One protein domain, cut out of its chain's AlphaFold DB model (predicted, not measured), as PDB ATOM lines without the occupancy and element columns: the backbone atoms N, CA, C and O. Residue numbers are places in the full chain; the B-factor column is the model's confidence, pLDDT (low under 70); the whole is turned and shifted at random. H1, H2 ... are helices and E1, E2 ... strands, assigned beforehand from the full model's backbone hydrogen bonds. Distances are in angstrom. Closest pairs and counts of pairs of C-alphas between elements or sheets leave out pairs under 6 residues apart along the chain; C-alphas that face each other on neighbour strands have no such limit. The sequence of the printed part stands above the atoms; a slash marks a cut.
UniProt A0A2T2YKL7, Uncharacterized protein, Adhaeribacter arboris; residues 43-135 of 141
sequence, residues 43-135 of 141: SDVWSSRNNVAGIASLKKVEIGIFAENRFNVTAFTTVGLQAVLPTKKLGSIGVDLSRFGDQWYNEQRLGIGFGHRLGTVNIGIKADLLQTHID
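Overview. This is residues 43 to 135 of the 141 residues of an uncharacterized protein of Adhaeribacter arboris (UniProt A0A2T2YKL7). One long, twisted sheet of five antiparallel strands makes the body, a ribbon of hairpins side by side, and two short helices, H1 and H2, pack on it. H2 sits chiefly by E4 and E5, whose paired ends, residues 116 to 118 and 121 to 123, run on past E3 and curve toward it. The printed part has 93 residues, with two named helices and then five named strands along the chain, H1 H2 E1 E2 E3 E4 E5; the sheet's order is E1 - E2 - E3 - E4 - E5, and the class is mostly strand. The whole is only just compact, close to loose, with a radius of gyration of the C-alphas of 14.8 A, and its outline is a rod of 47 by 22 by 18 A.

Arrangement. Start with the sheet: E1, residues 62 to 69, E2, 77 to 86, E3, 92 to 101, E4, 105 to 118, and E5, 121 to 134, form a meander, each strand the antiparallel neighbour of the one before, and each successive pair is a hairpin. E1 and E5 are the edge strands, and they are apart. Look at N 64 and O 82, 2.8 A apart, for E1 and E2; at N 81 and O 97, 2.8 A, for E2 and E3; at N 96 and O 111, 2.9 A, for E3 and E4; and at N 114 and O 125, 2.8 A, for E4 and E5. H2, residues 52 to 57, is on the sheet, only just at the sheet's level, with a height over the sheet of 4.0 A. Its closest C-alphas to E5 are those of Ala 53 and Gly 124, 4.1 A apart, and to E4 those of Ala 56 and Gly 115, 4.6 A. H1, residues 47 to 50, only grazes the sheet with its residues 47 to 49. H1 and H2 touch only at the corner by their link, closest at C-alphas 47 and 54, 5.3 A apart. In H2, 0 of 2 O i to N i+4 pairs are within hydrogen-bond range, against 3 of 3 O i to N i+3 pairs; H1 is too short for an i+4 pair.

Along the chain. Find C-alpha 47 at (192.515, 146.111, 193.957), where H1 begins; H2 then covers 10.3 A. E1 measures 23.5 A, E2 and E3 29.9 A each. From C-alpha 105 at (190.693, 134.314, 217.226), E4 runs 41.0 A; E5 returns over 40.6 A to C-alpha 134 at (186.346, 132.661, 218.482).

Size, cuts and confidence. The C-alphas farthest apart are those of Gly 119 and Asp 135, 48.8 A. The printed part has no cut and no long link; the link from E1 to E2 is short, the others tight. The mean pLDDT of the printed part is 95.1, and no printed residue is under 70.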
ATOM      1  N   SER A  43     195.407 150.298 190.842       96.00
ATOM      2  CA  SER A  43     194.956 149.319 189.852       96.00
ATOM      3  C   SER A  43     196.030 148.246 189.703       96.00
ATOM      4  O   SER A  43     196.857 148.311 188.797       96.00
ATOM      5  N   ASP A  44     196.049 147.312 190.643       96.00
ATOM      6  CA  ASP A  44     196.921 146.138 190.672       96.00
ATOM      7  C   ASP A  44     196.133 144.940 191.226       96.00
ATOM      8  O   ASP A  44     194.941 145.063 191.524       96.00
ATOM      9  N   VAL A  45     196.755 143.763 191.334       97.50
ATOM     10  CA  VAL A  45     196.093 142.573 191.896       97.50
ATOM     11  C   VAL A  45     195.387 142.853 193.232       97.50
ATOM     12  O   VAL A  45     194.275 142.364 193.432       97.50
ATOM     13  N   TRP A  46     195.954 143.714 194.092       96.75
ATOM     14  CA  TRP A  46     195.413 144.049 195.415       96.75
ATOM     15  C   TRP A  46     194.104 144.841 195.358       96.75
ATOM     16  O   TRP A  46     193.339 144.860 196.330       96.75
ATOM     17  N   SER A  47     193.796 145.456 194.211       96.12
ATOM     18  CA  SER A  47     192.515 146.111 193.957       96.12
ATOM     19  C   SER A  47     191.341 145.136 194.073       96.12
ATOM     20  O   SER A  47     190.260 145.577 194.438       96.12
ATOM     21  N   SER A  48     191.530 143.818 193.891       95.62
ATOM     22  CA  SER A  48     190.462 142.827 194.126       95.62
ATOM     23  C   SER A  48     189.846 142.956 195.527       95.62
ATOM     24  O   SER A  48     188.640 142.765 195.699       95.62
ATOM     25  N   ARG A  49     190.653 143.357 196.521       94.19
ATOM     26  CA  ARG A  49     190.194 143.649 197.885       94.19
ATOM     27  C   ARG A  49     190.034 145.137 198.186       94.19
ATOM     28  O   ARG A  49     189.058 145.504 198.831       94.19
ATOM     29  N   ASN A  50     190.973 145.975 197.750       94.75
ATOM     30  CA  ASN A  50     191.008 147.390 198.139       94.75
ATOM     31  C   ASN A  50     189.954 148.236 197.404       94.75
ATOM     32  O   ASN A  50     189.427 149.190 197.968       94.75
ATOM     33  N   ASN A  51     189.665 147.901 196.143       95.50
ATOM     34  CA  ASN A  51     188.625 148.520 195.325       95.50
ATOM     35  C   ASN A  51     188.380 147.657 194.080       95.50
ATOM     36  O   ASN A  51     189.107 147.771 193.089       95.50
ATOM     37  N   VAL A  52     187.341 146.815 194.114       96.94
ATOM     38  CA  VAL A  52     187.059 145.834 193.053       96.94
ATOM     39  C   VAL A  52     186.934 146.471 191.664       96.94
ATOM     40  O   VAL A  52     187.279 145.839 190.676       96.94
ATOM     41  N   ALA A  53     186.531 147.741 191.549       97.31
ATOM     42  CA  ALA A  53     186.487 148.430 190.257       97.31
ATOM     43  C   ALA A  53     187.885 148.592 189.624       97.31
ATOM     44  O   ALA A  53     188.024 148.566 188.401       97.31
ATOM     45  N   GLY A  54     188.942 148.704 190.434       96.94
ATOM     46  CA  GLY A  54     190.324 148.840 189.968       96.94
ATOM     47  C   GLY A  54     190.802 147.658 189.118       96.94
ATOM     48  O   GLY A  54     191.614 147.848 188.210       96.94
ATOM     49  N   ILE A  55     190.237 146.457 189.315       97.75
ATOM     50  CA  ILE A  55     190.640 145.268 188.548       97.75
ATOM     51  C   ILE A  55     190.266 145.361 187.060       97.75
ATOM     52  O   ILE A  55     190.862 144.682 186.226       97.75
ATOM     53  N   ALA A  56     189.329 146.242 186.689       97.38
ATOM     54  CA  ALA A  56     188.954 146.502 185.296       97.38
ATOM     55  C   ALA A  56     190.083 147.148 184.462       97.38
ATOM     56  O   ALA A  56     190.040 147.137 183.230       97.38
ATOM     57  N   SER A  57     191.095 147.721 185.122       95.94
ATOM     58  CA  SER A  57     192.280 148.305 184.481       95.94
ATOM     59  C   SER A  57     193.356 147.267 184.140       95.94
ATOM     60  O   SER A  57     194.257 147.559 183.348       95.94
ATOM     61  N   LEU A  58     193.281 146.066 184.725       96.69
ATOM     62  CA  LEU A  58     194.268 145.005 184.544       96.69
ATOM     63  C   LEU A  58     194.166 144.398 183.142       96.69
ATOM     64  O   LEU A  58     193.083 144.089 182.651       96.69
ATOM     65  N   LYS A  59     195.317 144.229 182.481       95.50
ATOM     66  CA  LYS A  59     195.408 143.714 181.098       95.50
ATOM     67  C   LYS A  59     195.982 142.301 181.006       95.50
ATOM     68  O   LYS A  59     195.958 141.703 179.934       95.50
ATOM     69  N   LYS A  60     196.547 141.795 182.101       96.94
ATOM     70  CA  LYS A  60     197.190 140.483 182.203       96.94
ATOM     71  C   LYS A  60     196.677 139.778 183.450       96.94
ATOM     72  O   LYS A  60     196.203 140.434 184.372       96.94
ATOM     73  N   VAL A  61     196.769 138.453 183.451       98.19
ATOM     74  CA  VAL A  61     196.519 137.665 184.660       98.19
ATOM     75  C   VAL A  61     197.556 138.059 185.705       98.19
ATOM     76  O   VAL A  61     198.750 138.075 185.400       98.19
ATOM     77  N   GLU A  62     197.102 138.373 186.911       98.38
ATOM     78  CA  GLU A  62     197.964 138.701 188.044       98.38
ATOM     79  C   GLU A  62     197.587 137.843 189.247       98.38
ATOM     80  O   GLU A  62     196.411 137.567 189.479       98.38
ATOM     81  N   ILE A  63     198.595 137.414 190.004       98.12
ATOM     82  CA  ILE A  63     198.449 136.633 191.232       98.12
ATOM     83  C   ILE A  63     199.323 137.299 192.295       98.12
ATOM     84  O   ILE A  63     200.446 137.708 192.003       98.12
ATOM     85  N   GLY A  64     198.810 137.421 193.516       96.94
ATOM     86  CA  GLY A  64     199.494 138.046 194.642       96.94
ATOM     87  C   GLY A  64     199.425 137.180 195.892       96.94
ATOM     88  O   GLY A  64     198.376 136.622 196.204       96.94
ATOM     89  N   ILE A  65     200.538 137.097 196.620       96.94
ATOM     90  CA  ILE A  65     200.614 136.500 197.960       96.94
ATOM     91  C   ILE A  65     201.026 137.597 198.933       96.94
ATOM     92  O   ILE A  65     201.937 138.377 198.656       96.94
ATOM     93  N   PHE A  66     200.318 137.684 200.049       94.44
ATOM     94  CA  PHE A  66     200.512 138.689 201.079       94.44
ATOM     95  C   PHE A  66     200.730 138.013 202.423       94.44
ATOM     96  O   PHE A  66     200.018 137.073 202.772       94.44
ATOM     97  N   ALA A  67     201.687 138.526 203.185       95.06
ATOM     98  CA  ALA A  67     201.869 138.197 204.583       95.06
ATOM     99  C   ALA A  67     202.255 139.476 205.324       95.06
ATOM    100  O   ALA A  67     203.145 140.209 204.895       95.06
ATOM    101  N   GLU A  68     201.580 139.738 206.431       94.00
ATOM    102  CA  GLU A  68     201.861 140.845 207.332       94.00
ATOM    103  C   GLU A  68     201.791 140.318 208.758       94.00
ATOM    104  O   GLU A  68     200.845 139.624 209.122       94.00
ATOM    105  N   ASN A  69     202.779 140.671 209.572       94.06
ATOM    106  CA  ASN A  69     202.707 140.506 211.011       94.06
ATOM    107  C   ASN A  69     202.880 141.881 211.654       94.06
ATOM    108  O   ASN A  69     203.898 142.546 211.450       94.06
ATOM    109  N   ARG A  70     201.874 142.320 212.414       90.94
ATOM    110  CA  ARG A  70     201.936 143.601 213.117       90.94
ATOM    111  C   ARG A  70     202.561 143.401 214.492       90.94
ATOM    112  O   ARG A  70     202.108 142.574 215.278       90.94
ATOM    113  N   PHE A  71     203.581 144.205 214.784       94.00
ATOM    114  CA  PHE A  71     204.248 144.269 216.091       94.00
ATOM    115  C   PHE A  71     204.949 142.978 216.539       94.00
ATOM    116  O   PHE A  71     205.260 142.840 217.718       94.00
ATOM    117  N   ASN A  72     205.222 142.048 215.619       94.31
ATOM    118  CA  ASN A  72     205.793 140.738 215.935       94.31
ATOM    119  C   ASN A  72     204.902 139.901 216.882       94.31
ATOM    120  O   ASN A  72     205.402 139.116 217.688       94.31
ATOM    121  N   VAL A  73     203.578 140.081 216.804       94.88
ATOM    122  CA  VAL A  73     202.581 139.358 217.606       94.88
ATOM    123  C   VAL A  73     201.844 138.371 216.708       94.88
ATOM    124  O   VAL A  73     201.233 138.761 215.715       94.88
ATOM    125  N   THR A  74     201.865 137.080 217.051       90.88
ATOM    126  CA  THR A  74     201.243 136.018 216.237       90.88
ATOM    127  C   THR A  74     199.754 136.268 215.987       90.88
ATOM    128  O   THR A  74     199.298 136.116 214.854       90.88
ATOM    129  N   ALA A  75     199.025 136.741 217.004       92.44
ATOM    130  CA  ALA A  75     197.605 137.090 216.921       92.44
ATOM    131  C   ALA A  75     197.289 138.219 215.923       92.44
ATOM    132  O   ALA A  75     196.149 138.349 215.495       92.44
ATOM    133  N   PHE A  76     198.282 139.012 215.502       93.69
ATOM    134  CA  PHE A  76     198.120 140.079 214.510       93.69
ATOM    135  C   PHE A  76     198.788 139.741 213.175       93.69
ATOM    136  O   PHE A  76     199.337 140.610 212.490       93.69
ATOM    137  N   THR A  77     198.743 138.462 212.805       94.75
ATOM    138  CA  THR A  77     199.201 137.985 211.501       94.75
ATOM    139  C   THR A  77     198.050 137.981 210.506       94.75
ATOM    140  O   THR A  77     196.983 137.436 210.786       94.75
ATOM    141  N   THR A  78     198.284 138.539 209.322       95.12
ATOM    142  CA  THR A  78     197.411 138.412 208.152       95.12
ATOM    143  C   THR A  78     198.167 137.698 207.047       95.12
ATOM    144  O   THR A  78     199.257 138.119 206.671       95.12
ATOM    145  N   VAL A  79     197.567 136.664 206.470       96.06
ATOM    146  CA  VAL A  79     198.032 136.050 205.222       96.06
ATOM    147  C   VAL A  79     196.938 136.143 204.175       96.06
ATOM    148  O   VAL A  79     195.752 136.080 204.501       96.06
ATOM    149  N   GLY A  80     197.310 136.308 202.913       95.44
ATOM    150  CA  GLY A  80     196.346 136.437 201.833       95.44
ATOM    151  C   GLY A  80     196.867 135.975 200.484       95.44
ATOM    152  O   GLY A  80     198.062 136.017 200.205       95.44
ATOM    153  N   LEU A  81     195.934 135.555 199.646       97.56
ATOM    154  CA  LEU A  81     196.121 135.172 198.258       97.56
ATOM    155  C   LEU A  81     195.109 135.950 197.422       97.56
ATOM    156  O   LEU A  81     193.938 136.043 197.790       97.56
ATOM    157  N   GLN A  82     195.540 136.486 196.289       97.38
ATOM    158  CA  GLN A  82     194.650 137.122 195.326       97.38
ATOM    159  C   GLN A  82     194.993 136.688 193.919       97.38
ATOM    160  O   GLN A  82     196.155 136.436 193.603       97.38
ATOM    161  N   ALA A  83     193.982 136.636 193.068       98.38
ATOM    162  CA  ALA A  83     194.171 136.447 191.645       98.38
ATOM    163  C   ALA A  83     193.159 137.288 190.876       98.38
ATOM    164  O   ALA A  83     191.998 137.391 191.268       98.38
ATOM    165  N   VAL A  84     193.597 137.860 189.759       98.50
ATOM    166  CA  VAL A  84     192.726 138.552 188.815       98.50
ATOM    167  C   VAL A  84     192.916 137.965 187.426       98.50
ATOM    168  O   VAL A  84     194.034 137.843 186.924       98.50
ATOM    169  N   LEU A  85     191.793 137.662 186.785       98.25
ATOM    170  CA  LEU A  85     191.684 137.206 185.412       98.25
ATOM    171  C   LEU A  85     190.955 138.263 184.566       98.25
ATOM    172  O   LEU A  85     189.722 138.339 184.596       98.25
ATOM    173  N   PRO A  86     191.680 139.059 183.763       97.44
ATOM    174  CA  PRO A  86     191.065 139.907 182.751       97.44
ATOM    175  C   PRO A  86     190.492 139.077 181.601       97.44
ATOM    176  O   PRO A  86     191.178 138.247 181.003       97.44
ATOM    177  N   THR A  87     189.238 139.333 181.241       94.56
ATOM    178  CA  THR A  87     188.565 138.737 180.082       94.56
ATOM    179  C   THR A  87     188.448 139.766 178.958       94.56
ATOM    180  O   THR A  87     188.284 140.962 179.188       94.56
ATOM    181  N   LYS A  88     188.495 139.311 177.700       84.94
ATOM    182  CA  LYS A  88     188.532 140.217 176.535       84.94
ATOM    183  C   LYS A  88     187.238 141.008 176.298       84.94
ATOM    184  O   LYS A  88     187.292 142.029 175.625       84.94
ATOM    185  N   LYS A  89     186.085 140.518 176.768       82.75
ATOM    186  CA  LYS A  89     184.764 141.092 176.436       82.75
ATOM    187  C   LYS A  89     183.906 141.436 177.649       82.75
ATOM    188  O   LYS A  89     183.108 142.358 177.560       82.75
ATOM    189  N   LEU A  90     184.040 140.696 178.749       86.50
ATOM    190  CA  LEU A  90     183.145 140.843 179.894       86.50
ATOM    191  C   LEU A  90     183.719 141.820 180.924       86.50
ATOM    192  O   LEU A  90     182.961 142.548 181.537       86.50
ATOM    193  N   GLY A  91     185.040 141.924 181.064       94.12
ATOM    194  CA  GLY A  91     185.690 142.672 182.143       94.12
ATOM    195  C   GLY A  91     186.704 141.792 182.861       94.12
ATOM    196  O   GLY A  91     187.174 140.810 182.294       94.12
ATOM    197  N   SER A  92     187.031 142.102 184.103       97.94
ATOM    198  CA  SER A  92     188.007 141.370 184.907       97.94
ATOM    199  C   SER A  92     187.321 140.701 186.090       97.94
ATOM    200  O   SER A  92     186.508 141.324 186.766       97.94
ATOM    201  N   ILE A  93     187.652 139.438 186.341       98.19
ATOM    202  CA  ILE A  93     187.176 138.671 187.496       98.19
ATOM    203  C   ILE A  93     188.317 138.607 188.505       98.19
ATOM    204  O   ILE A  93     189.443 138.294 188.128       98.19
ATOM    205  N   GLY A  94     188.039 138.911 189.765       97.94
ATOM    206  CA  GLY A  94     188.992 138.852 190.868       97.94
ATOM    207  C   GLY A  94     188.527 137.879 191.937       97.94
ATOM    208  O   GLY A  94     187.328 137.731 192.167       97.94
ATOM    209  N   VAL A  95     189.471 137.221 192.595       98.00
ATOM    210  CA  VAL A  95     189.232 136.441 193.809       98.00
ATOM    211  C   VAL A  95     190.231 136.858 194.877       98.00
ATOM    212  O   VAL A  95     191.399 137.118 194.575       98.00
ATOM    213  N   ASP A  96     189.781 136.912 196.126       96.06
ATOM    214  CA  ASP A  96     190.646 137.115 197.282       96.06
ATOM    215  C   ASP A  96     190.343 136.113 198.389       96.06
ATOM    216  O   ASP A  96     189.196 135.841 198.719       96.06
ATOM    217  N   LEU A  97     191.401 135.574 198.974       96.69
ATOM    218  CA  LEU A  97     191.359 134.746 200.164       96.69
ATOM    219  C   LEU A  97     192.291 135.379 201.189       96.69
ATOM    220  O   LEU A  97     193.420 135.740 200.865       96.69
ATOM    221  N   SER A  98     191.847 135.512 202.429       95.88
ATOM    222  CA  SER A  98     192.702 135.999 203.508       95.88
ATOM    223  C   SER A  98     192.346 135.358 204.833       95.88
ATOM    224  O   SER A  98     191.165 135.157 205.107       95.88
ATOM    225  N   ARG A  99     193.349 135.141 205.681       95.19
ATOM    226  CA  ARG A  99     193.185 134.750 207.079       95.19
ATOM    227  C   ARG A  99     193.898 135.755 207.976       95.19
ATOM    228  O   ARG A  99     195.085 136.006 207.776       95.19
ATOM    229  N   PHE A 100     193.184 136.289 208.956       94.81
ATOM    230  CA  PHE A 100     193.719 137.105 210.044       94.81
ATOM    231  C   PHE A 100     193.622 136.331 211.362       94.81
ATOM    232  O   PHE A 100     192.648 135.607 211.562       94.81
ATOM    233  N   GLY A 101     194.606 136.482 212.248       93.94
ATOM    234  CA  GLY A 101     194.540 135.978 213.621       93.94
ATOM    235  C   GLY A 101     195.285 134.665 213.900       93.94
ATOM    236  O   GLY A 101     195.990 134.110 213.047       93.94
ATOM    237  N   ASP A 102     195.129 134.169 215.125       92.56
ATOM    238  CA  ASP A 102     195.780 132.975 215.668       92.56
ATOM    239  C   ASP A 102     194.796 131.804 215.871       92.56
ATOM    240  O   ASP A 102     193.886 131.603 215.066       92.56
ATOM    241  N   GLN A 103     195.053 130.945 216.860       90.81
ATOM    242  CA  GLN A 103     194.197 129.810 217.206       90.81
ATOM    243  C   GLN A 103     192.944 130.229 217.984       90.81
ATOM    244  O   GLN A 103     191.895 129.632 217.789       90.81
ATOM    245  N   TRP A 104     193.035 131.273 218.812       91.69
ATOM    246  CA  TRP A 104     191.954 131.709 219.698       91.69
ATOM    247  C   TRP A 104     190.964 132.611 218.975       91.69
ATOM    248  O   TRP A 104     189.761 132.565 219.227       91.69
ATOM    249  N   TYR A 105     191.481 133.430 218.063       92.75
ATOM    250  CA  TYR A 105     190.693 134.314 217.226       92.75
ATOM    251  C   TYR A 105     191.202 134.230 215.799       92.75
ATOM    252  O   TYR A 105     192.359 134.557 215.538       92.75
ATOM    253  N   ASN A 106     190.348 133.830 214.858       94.00
ATOM    254  CA  ASN A 106     190.671 133.989 213.448       94.00
ATOM    255  C   ASN A 106     189.486 134.420 212.601       94.00
ATOM    256  O   ASN A 106     188.347 134.007 212.804       94.00
ATOM    257  N   GLU A 107     189.801 135.226 211.598       94.19
ATOM    258  CA  GLU A 107     188.876 135.649 210.563       94.19
ATOM    259  C   GLU A 107     189.356 135.133 209.222       94.19
ATOM    260  O   GLU A 107     190.490 135.378 208.808       94.19
ATOM    261  N   GLN A 108     188.469 134.454 208.517       94.81
ATOM    262  CA  GLN A 108     188.698 133.991 207.165       94.81
ATOM    263  C   GLN A 108     187.773 134.767 206.245       94.81
ATOM    264  O   GLN A 108     186.565 134.838 206.472       94.81
ATOM    265  N   ARG A 109     188.340 135.364 205.201       94.31
ATOM    266  CA  ARG A 109     187.564 136.028 204.161       94.31
ATOM    267  C   ARG A 109     187.826 135.367 202.827       94.31
ATOM    268  O   ARG A 109     188.983 135.222 202.442       94.31
ATOM    269  N   LEU A 110     186.745 135.043 202.136       96.44
ATOM    270  CA  LEU A 110     186.735 134.645 200.741       96.44
ATOM    271  C   LEU A 110     185.895 135.656 199.967       96.44
ATOM    272  O   LEU A 110     184.725 135.856 200.283       96.44
ATOM    273  N   GLY A 111     186.481 136.276 198.957       95.88
ATOM    274  CA  GLY A 111     185.827 137.251 198.107       95.88
ATOM    275  C   GLY A 111     185.909 136.860 196.641       95.88
ATOM    276  O   GLY A 111     186.912 136.318 196.170       95.88
ATOM    277  N   ILE A 112     184.840 137.160 195.913       98.00
ATOM    278  CA  ILE A 112     184.801 137.116 194.455       98.00
ATOM    279  C   ILE A 112     184.271 138.449 193.939       98.00
ATOM    280  O   ILE A 112     183.271 138.986 194.421       98.00
ATOM    281  N   GLY A 113     184.977 139.003 192.967       97.31
ATOM    282  CA  GLY A 113     184.739 140.326 192.429       97.31
ATOM    283  C   GLY A 113     184.703 140.325 190.914       97.31
ATOM    284  O   GLY A 113     185.337 139.510 190.245       97.31
ATOM    285  N   PHE A 114     183.977 141.283 190.367       98.06
ATOM    286  CA  PHE A 114     183.943 141.562 188.947       98.06
ATOM    287  C   PHE A 114     184.078 143.062 188.722       98.06
ATOM    288  O   PHE A 114     183.378 143.852 189.352       98.06
ATOM    289  N   GLY A 115     184.971 143.450 187.818       97.75
ATOM    290  CA  GLY A 115     185.209 144.830 187.418       97.75
ATOM    291  C   GLY A 115     185.018 145.004 185.917       97.75
ATOM    292  O   GLY A 115     185.519 144.213 185.120       97.75
ATOM    293  N   HIS A 116     184.337 146.070 185.516       97.06
ATOM    294  CA  HIS A 116     184.116 146.422 184.119       97.06
ATOM    295  C   HIS A 116     184.452 147.893 183.869       97.06
ATOM    296  O   HIS A 116     184.156 148.757 184.695       97.06
ATOM    297  N   ARG A 117     185.060 148.194 182.717       95.38
ATOM    298  CA  ARG A 117     185.367 149.571 182.317       95.38
ATOM    299  C   ARG A 117     184.285 150.101 181.384       95.38
ATOM    300  O   ARG A 117     184.152 149.630 180.260       95.38
ATOM    301  N   LEU A 118     183.564 151.117 181.844       93.94
ATOM    302  CA  LEU A 118     182.529 151.827 181.108       93.94
ATOM    303  C   LEU A 118     183.067 153.200 180.674       93.94
ATOM    304  O   LEU A 118     183.029 154.176 181.423       93.94
ATOM    305  N   GLY A 119     183.615 153.265 179.459       91.56
ATOM    306  CA  GLY A 119     184.245 154.480 178.938       91.56
ATOM    307  C   GLY A 119     185.475 154.881 179.759       91.56
ATOM    308  O   GLY A 119     186.496 154.188 179.734       91.56
ATOM    309  N   THR A 120     185.375 156.005 180.471       93.88
ATOM    310  CA  THR A 120     186.429 156.554 181.343       93.88
ATOM    311  C   THR A 120     186.319 156.100 182.799       93.88
ATOM    312  O   THR A 120     187.232 156.366 183.578       93.88
ATOM    313  N   VAL A 121     185.232 155.421 183.178       95.25
ATOM    314  CA  VAL A 121     184.955 155.017 184.561       95.25
ATOM    315  C   VAL A 121     185.061 153.503 184.698       95.25
ATOM    316  O   VAL A 121     184.633 152.752 183.823       95.25
ATOM    317  N   ASN A 122     185.599 153.050 185.825       96.56
ATOM    318  CA  ASN A 122     185.552 151.649 186.211       96.56
ATOM    319  C   ASN A 122     184.436 151.433 187.227       96.56
ATOM    320  O   ASN A 122     184.330 152.166 188.208       96.56
ATOM    321  N   ILE A 123     183.640 150.395 187.003       96.75
ATOM    322  CA  ILE A 123     182.629 149.916 187.939       96.75
ATOM    323  C   ILE A 123     183.007 148.514 188.392       96.75
ATOM    324  O   ILE A 123     183.658 147.771 187.658       96.75
ATOM    325  N   GLY A 124     182.589 148.132 189.588       96.62
ATOM    326  CA  GLY A 124     182.772 146.766 190.037       96.62
ATOM    327  C   GLY A 124     181.776 146.370 191.107       96.62
ATOM    328  O   GLY A 124     181.219 147.213 191.807       96.62
ATOM    329  N   ILE A 125     181.550 145.069 191.193       97.00
ATOM    330  CA  ILE A 125     180.681 144.425 192.168       97.00
ATOM    331  C   ILE A 125     181.465 143.303 192.837       97.00
ATOM    332  O   ILE A 125     182.258 142.622 192.186       97.00
ATOM    333  N   LYS A 126     181.266 143.125 194.141       95.75
ATOM    334  CA  LYS A 126     181.963 142.116 194.930       95.75
ATOM    335  C   LYS A 126     181.003 141.443 195.896       95.75
ATOM    336  O   LYS A 126     180.151 142.111 196.478       95.75
ATOM    337  N   ALA A 127     181.176 140.141 196.068       96.06
ATOM    338  CA  ALA A 127     180.586 139.372 197.148       96.06
ATOM    339  C   ALA A 127     181.708 138.857 198.054       96.06
ATOM    340  O   ALA A 127     182.696 138.310 197.563       96.06
ATOM    341  N   ASP A 128     181.539 139.036 199.361       93.75
ATOM    342  CA  ASP A 128     182.482 138.602 200.388       93.75
ATOM    343  C   ASP A 128     181.776 137.665 201.372       93.75
ATOM    344  O   ASP A 128     180.701 137.980 201.885       93.75
ATOM    345  N   LEU A 129     182.411 136.534 201.665       94.56
ATOM    346  CA  LEU A 129     182.077 135.647 202.767       94.56
ATOM    347  C   LEU A 129     183.118 135.844 203.869       94.56
ATOM    348  O   LEU A 129     184.306 135.601 203.660       94.56
ATOM    349  N   LEU A 130     182.660 136.310 205.030       93.31
ATOM    350  CA  LEU A 130     183.472 136.487 206.229       93.31
ATOM    351  C   LEU A 130     183.056 135.441 207.261       93.31
ATOM    352  O   LEU A 130     181.905 135.418 207.692       93.31
ATOM    353  N   GLN A 131     184.000 134.600 207.657       93.81
ATOM    354  CA  GLN A 131     183.844 133.648 208.745       93.81
ATOM    355  C   GLN A 131     184.737 134.077 209.903       93.81
ATOM    356  O   GLN A 131     185.949 134.204 209.739       93.81
ATOM    357  N   THR A 132     184.141 134.251 211.076       93.44
ATOM    358  CA  THR A 132     184.863 134.539 212.316       93.44
ATOM    359  C   THR A 132     184.776 133.328 213.231       93.44
ATOM    360  O   THR A 132     183.691 132.790 213.455       93.44
ATOM    361  N   HIS A 133     185.920 132.908 213.759       93.00
ATOM    362  CA  HIS A 133     186.045 131.849 214.751       93.00
ATOM    363  C   HIS A 133     186.633 132.433 216.032       93.00
ATOM    364  O   HIS A 133     187.670 133.099 215.989       93.00
ATOM    365  N   ILE A 134     185.955 132.188 217.153       92.38
ATOM    366  CA  ILE A 134     186.346 132.661 218.482       92.38
ATOM    367  C   ILE A 134     186.259 131.475 219.435       92.38
ATOM    368  O   ILE A 134     185.162 130.978 219.698       92.38
ATOM    369  N   ASP A 135     187.399 131.056 219.972       88.88
ATOM    370  CA  ASP A 135     187.444 130.059 221.037       88.88
ATOM    371  C   ASP A 135     187.321 130.718 222.415       88.88
ATOM    372  O   ASP A 135     187.761 131.846 222.654       88.88
TER     373      ASP A 135